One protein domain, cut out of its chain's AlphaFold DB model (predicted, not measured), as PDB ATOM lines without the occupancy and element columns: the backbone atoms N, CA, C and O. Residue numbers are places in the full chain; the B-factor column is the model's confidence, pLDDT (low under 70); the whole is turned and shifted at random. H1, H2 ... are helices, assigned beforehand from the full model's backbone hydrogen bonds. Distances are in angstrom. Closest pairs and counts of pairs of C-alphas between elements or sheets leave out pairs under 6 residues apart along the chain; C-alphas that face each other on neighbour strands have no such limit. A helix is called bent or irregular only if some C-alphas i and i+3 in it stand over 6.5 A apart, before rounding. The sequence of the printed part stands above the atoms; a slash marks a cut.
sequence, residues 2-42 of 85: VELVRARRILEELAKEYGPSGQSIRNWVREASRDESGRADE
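AT A GLANCE: This is residues 2 to 42 of the 85 residues of the protein "Transposase" of Frankia irregularis (UniProt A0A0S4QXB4). Picture one long helix, H3, with two short helices packed on its first part: H2 makes a corner with the beginning of H3, at about a right angle, and H1 packs on residues 25 to 32 of H3. The far end of H3 and the two residues after it, residues 34 to 42, stick out as a free arm, which makes the length of the whole. The printed part has 41 residues with three named helices, in the order H1, H2, H3, and no named strand; the class is all helix. It is loose, with a radius of gyration of the C-alphas of 11.5 A, and its C-alphas span 37 by 17 by 10 A.

IN THESE COORDINATES: Find C-alpha 2 at (-46.389, 26.087, 5.475); here H1 begins, residues 2 to 6, 6.3 A from first to last C-alpha. After a tight link of 4 residues, look at C-alpha 11 at (-49.493, 22.206, 14.376), where H2 begins; it holds residues 11 to 18 and is 10.5 A long from first to last C-alpha. A tight link of 3 residues then brings you to H3, residues 22 to 40, which runs 27.1 A from C-alpha 22 to C-alpha 40 at (-37.741, 41.199, 0.521).

HOW THE PARTS SIT: Begin with H1 and compare it with H3: the two touch, H3 with residues 25 to 32 alone, and their closest C-alphas, those of Val 2 and Val 29, are 5.3 A apart. H1 and H2 are close but not clearly touching; their closest C-alphas, those of Val 5 and Leu 11, are 6.8 A apart. Go on to H2, which touches H3, H3 with residues 22 to 26 alone; the closest C-alphas are those of Ala 15 and Gly 22, 5.4 A apart. The lines of H2 and H3 stand at 75 degrees, about perpendicular. In H1, H2 and H3 every pair of O i and N i+4 is within hydrogen-bond range, and no helix is bent.

THE WHOLE: The two C-alphas farthest apart are those of Lys 16 and Glu 42, 37.0 A, while the first and last printed C-alphas, those of Val 2 and Glu 42, are 21.9 A apart. Residues 34 to 42, of which 34 to 40 belong to H3, stand free; without them you find a body of 32 residues, spanning 23 by 17 by 10 A, with a radius of gyration of 8.5 A. The printed part has no cut, and neither link is long. In the B-factor column the mean pLDDT of the printed part is 74.7, and residues 35 to 42 are under 70, where the model's confidence is low.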
ATOM      1  N   VAL A   2     -46.603  24.724   4.926       75.25
ATOM      2  CA  VAL A   2     -46.389  26.087   5.475       75.25
ATOM      3  C   VAL A   2     -47.640  26.972   5.357       75.25
ATOM      4  O   VAL A   2     -48.054  27.577   6.341       75.25
ATOM      5  N   GLU A   3     -48.312  26.954   4.203       77.69
ATOM      6  CA  GLU A   3     -49.556  27.713   3.978       77.69
ATOM      7  C   GLU A   3     -50.712  27.304   4.908       77.69
ATOM      8  O   GLU A   3     -51.496  28.143   5.339       77.69
ATOM      9  N   LEU A   4     -50.783  26.031   5.315       80.00
ATOM     10  CA  LEU A   4     -51.810  25.558   6.254       80.00
ATOM     11  C   LEU A   4     -51.558  26.071   7.678       80.00
ATOM     12  O   LEU A   4     -52.500  26.380   8.401       80.00
ATOM     13  N   VAL A   5     -50.288  26.204   8.071       76.56
ATOM     14  CA  VAL A   5     -49.914  26.819   9.353       76.56
ATOM     15  C   VAL A   5     -50.213  28.318   9.336       76.56
ATOM     16  O   VAL A   5     -50.743  28.853  10.309       76.56
ATOM     17  N   ARG A   6     -49.930  28.999   8.216       76.25
ATOM     18  CA  ARG A   6     -50.253  30.424   8.019       76.25
ATOM     19  C   ARG A   6     -51.765  30.680   8.057       76.25
ATOM     20  O   ARG A   6     -52.194  31.673   8.637       76.25
ATOM     21  N   ALA A   7     -52.572  29.731   7.577       79.62
ATOM     22  CA  ALA A   7     -54.033  29.718   7.706       79.62
ATOM     23  C   ALA A   7     -54.551  29.399   9.134       79.62
ATOM     24  O   ALA A   7     -55.720  29.061   9.304       79.62
ATOM     25  N   ARG A   8     -53.699  29.531  10.166       74.75
ATOM     26  CA  ARG A   8     -53.986  29.327  11.602       74.75
ATOM     27  C   ARG A   8     -54.369  27.904  12.012       74.75
ATOM     28  O   ARG A   8     -54.982  27.712  13.061       74.75
ATOM     29  N   ARG A   9     -53.983  26.893  11.237       77.31
ATOM     30  CA  ARG A   9     -54.238  25.502  11.620       77.31
ATOM     31  C   ARG A   9     -53.264  25.033  12.707       77.31
ATOM     32  O   ARG A   9     -52.093  25.422  12.717       77.31
ATOM     33  N   ILE A  10     -53.749  24.204  13.633       78.50
ATOM     34  CA  ILE A  10     -52.984  23.763  14.807       78.50
ATOM     35  C   ILE A  10     -51.909  22.757  14.369       78.50
ATOM     36  O   ILE A  10     -52.185  21.770  13.690       78.50
ATOM     37  N   LEU A  11     -50.661  23.003  14.776       73.50
ATOM     38  CA  LEU A  11     -49.493  22.206  14.376       73.50
ATOM     39  C   LEU A  11     -49.610  20.723  14.755       73.50
ATOM     40  O   LEU A  11     -49.121  19.863  14.029       73.50
ATOM     41  N   GLU A  12     -50.246  20.429  15.885       73.06
ATOM     42  CA  GLU A  12     -50.439  19.066  16.389       73.06
ATOM     43  C   GLU A  12     -51.456  18.274  15.564       73.06
ATOM     44  O   GLU A  12     -51.287  17.073  15.366       73.06
ATOM     45  N   GLU A  13     -52.483  18.940  15.035       76.81
ATOM     46  CA  GLU A  13     -53.445  18.325  14.115       76.81
ATOM     47  C   GLU A  13     -52.783  18.024  12.772       76.81
ATOM     48  O   GLU A  13     -52.903  16.917  12.256       76.81
ATOM     49  N   LEU A  14     -51.998  18.975  12.253       77.06
ATOM     50  CA  LEU A  14     -51.218  18.782  11.032       77.06
ATOM     51  C   LEU A  14     -50.202  17.640  11.170       77.06
ATOM     52  O   LEU A  14     -49.976  16.900  10.215       77.06
ATOM     53  N   ALA A  15     -49.608  17.477  12.354       76.00
ATOM     54  CA  ALA A  15     -48.690  16.380  12.630       76.00
ATOM     55  C   ALA A  15     -49.400  15.017  12.648       76.00
ATOM     56  O   ALA A  15     -48.890  14.052  12.080       76.00
ATOM     57  N   LYS A  16     -50.594  14.945  13.255       77.00
ATOM     58  CA  LYS A  16     -51.423  13.727  13.287       77.00
ATOM     59  C   LYS A  16     -51.955  13.336  11.907       77.00
ATOM     60  O   LYS A  16     -52.042  12.151  11.615       77.00
ATOM     61  N   GLU A  17     -52.316  14.312  11.080       79.12
ATOM     62  CA  GLU A  17     -52.935  14.073   9.771       79.12
ATOM     63  C   GLU A  17     -51.919  13.706   8.685       79.12
ATOM     64  O   GLU A  17     -52.179  12.822   7.875       79.12
ATOM     65  N   TYR A  18     -50.762  14.370   8.660       77.38
ATOM     66  CA  TYR A  18     -49.815  14.218   7.555       77.38
ATOM     67  C   TYR A  18     -48.578  13.393   7.914       77.38
ATOM     68  O   TYR A  18     -47.870  12.964   7.004       77.38
ATOM     69  N   GLY A  19     -48.295  13.173   9.205       75.38
ATOM     70  CA  GLY A  19     -47.179  12.348   9.680       75.38
ATOM     71  C   GLY A  19     -45.897  13.077  10.133       75.38
ATOM     72  O   GLY A  19     -45.212  12.536  11.004       75.38
ATOM     73  N   PRO A  20     -45.518  14.277   9.635       81.75
ATOM     74  CA  PRO A  20     -44.378  15.013  10.174       81.75
ATOM     75  C   PRO A  20     -44.576  15.401  11.637       81.75
ATOM     76  O   PRO A  20     -45.651  15.834  12.038       81.75
ATOM     77  N   SER A  21     -43.506  15.354  12.432       80.12
ATOM     78  CA  SER A  21     -43.550  15.897  13.792       80.12
ATOM     79  C   SER A  21     -43.850  17.403  13.771       80.12
ATOM     80  O   SER A  21     -43.409  18.124  12.868       80.12
ATOM     81  N   GLY A  22     -44.521  17.921  14.805       78.88
ATOM     82  CA  GLY A  22     -44.763  19.365  14.938       78.88
ATOM     83  C   GLY A  22     -43.473  20.201  14.893       78.88
ATOM     84  O   GLY A  22     -43.491  21.349  14.451       78.88
ATOM     85  N   GLN A  23     -42.328  19.618  15.271       80.06
ATOM     86  CA  GLN A  23     -41.018  20.261  15.167       80.06
ATOM     87  C   GLN A  23     -40.547  20.419  13.713       80.06
ATOM     88  O   GLN A  23     -40.030  21.477  13.358       80.06
ATOM     89  N   SER A  24     -40.760  19.412  12.864       83.88
ATOM     90  CA  SER A  24     -40.445  19.471  11.429       83.88
ATOM     91  C   SER A  24     -41.256  20.568  10.737       83.88
ATOM     92  O   SER A  24     -40.709  21.373   9.988       83.88
ATOM     93  N   ILE A  25     -42.544  20.664  11.080       83.19
ATOM     94  CA  ILE A  25     -43.442  21.698  10.556       83.19
ATOM     95  C   ILE A  25     -42.977  23.096  10.993       83.19
ATOM     96  O   ILE A  25     -42.901  24.002  10.164       83.19
ATOM     97  N   ARG A  26     -42.591  23.275  12.268       81.94
ATOM     98  CA  ARG A  26     -42.016  24.541  12.764       81.94
ATOM     99  C   ARG A  26     -40.746  24.938  12.015       81.94
ATOM    100  O   ARG A  26     -40.588  26.110  11.678       81.94
ATOM    101  N   ASN A  27     -39.859  23.982  11.746       85.06
ATOM    102  CA  ASN A  27     -38.620  24.242  11.019       85.06
ATOM    103  C   ASN A  27     -38.904  24.709   9.582       85.06
ATOM    104  O   ASN A  27     -38.335  25.707   9.156       85.06
ATOM    105  N   TRP A  28     -39.841  24.072   8.871       87.12
ATOM    106  CA  TRP A  28     -40.227  24.489   7.516       87.12
ATOM    107  C   TRP A  28     -40.889  25.863   7.465       87.12
ATOM    108  O   TRP A  28     -40.632  26.629   6.541       87.12
ATOM    109  N   VAL A  29     -41.713  26.206   8.457       84.31
ATOM    110  CA  VAL A  29     -42.298  27.553   8.558       84.31
ATOM    111  C   VAL A  29     -41.205  28.597   8.776       84.31
ATOM    112  O   VAL A  29     -41.231  29.646   8.139       84.31
ATOM    113  N   ARG A  30     -40.222  28.304   9.635       81.19
ATOM    114  CA  ARG A  30     -39.092  29.202   9.897       81.19
ATOM    115  C   ARG A  30     -38.214  29.406   8.663       81.19
ATOM    116  O   ARG A  30     -37.790  30.531   8.424       81.19
ATOM    117  N   GLU A  31     -37.965  28.344   7.904       80.56
ATOM    118  CA  GLU A  31     -37.191  28.402   6.663       80.56
ATOM    119  C   GLU A  31     -37.924  29.213   5.591       80.56
ATOM    120  O   GLU A  31     -37.373  30.167   5.055       80.56
ATOM    121  N   ALA A  32     -39.217  28.951   5.387       80.88
ATOM    122  CA  ALA A  32     -40.031  29.710   4.441       80.88
ATOM    123  C   ALA A  32     -40.131  31.204   4.803       80.88
ATOM    124  O   ALA A  32     -40.123  32.058   3.922       80.88
ATOM    125  N   SER A  33     -40.195  31.544   6.096       73.38
ATOM    126  CA  SER A  33     -40.129  32.938   6.549       73.38
ATOM    127  C   SER A  33     -38.773  33.594   6.266       73.38
ATOM    128  O   SER A  33     -38.737  34.790   5.988       73.38
ATOM    129  N   ARG A  34     -37.669  32.838   6.332       71.00
ATOM    130  CA  ARG A  34     -36.324  33.336   6.012       71.00
ATOM    131  C   ARG A  34     -36.150  33.566   4.519       71.00
ATOM    132  O   ARG A  34     -35.706  34.650   4.152       71.00
ATOM    133  N   ASP A  35     -36.577  32.625   3.684       66.75
ATOM    134  CA  ASP A  35     -36.555  32.760   2.221       66.75
ATOM    135  C   ASP A  35     -37.381  33.960   1.742       66.75
ATOM    136  O   ASP A  35     -36.976  34.695   0.841       66.75
ATOM    137  N   GLU A  36     -38.533  34.202   2.369       64.62
ATOM    138  CA  GLU A  36     -39.384  35.351   2.060       64.62
ATOM    139  C   GLU A  36     -38.754  36.676   2.517       64.62
ATOM    140  O   GLU A  36     -38.780  37.659   1.778       64.62
ATOM    141  N   SER A  37     -38.105  36.696   3.687       58.94
ATOM    142  CA  SER A  37     -37.349  37.872   4.141       58.94
ATOM    143  C   SER A  37     -36.085  38.139   3.315       58.94
ATOM    144  O   SER A  37     -35.762  39.298   3.075       58.94
ATOM    145  N   GLY A  38     -35.416  37.092   2.819       58.38
ATOM    146  CA  GLY A  38     -34.249  37.206   1.941       58.38
ATOM    147  C   GLY A  38     -34.603  37.804   0.579       58.38
ATOM    148  O   GLY A  38     -33.878  38.660   0.088       58.38
ATOM    149  N   ARG A  39     -35.770  37.449   0.022       56.28
ATOM    150  CA  ARG A  39     -36.310  38.069  -1.204       56.28
ATOM    151  C   ARG A  39     -36.840  39.490  -0.993       56.28
ATOM    152  O   ARG A  39     -36.858  40.281  -1.926       56.28
ATOM    153  N   ALA A  40     -37.290  39.839   0.214       54.06
ATOM    154  CA  ALA A  40     -37.741  41.199   0.521       54.06
ATOM    155  C   ALA A  40     -36.571  42.186   0.708       54.06
ATOM    156  O   ALA A  40     -36.700  43.368   0.379       54.06
ATOM    157  N   ASP A  41     -35.418  41.709   1.190       54.91
ATOM    158  CA  ASP A  41     -34.172  42.492   1.213       54.91
ATOM    159  C   ASP A  41     -33.571  42.689  -0.194       54.91
ATOM    160  O   ASP A  41     -32.760  43.593  -0.402       54.91
ATOM    161  N   GLU A  42     -34.050  41.926  -1.183       53.31
ATOM    162  CA  GLU A  42     -33.777  42.081  -2.617       53.31
ATOM    163  C   GLU A  42     -34.714  43.073  -3.335       53.31
ATOM    164  O   GLU A  42     -34.778  43.064  -4.562       53.31
TER     165      GLU A  42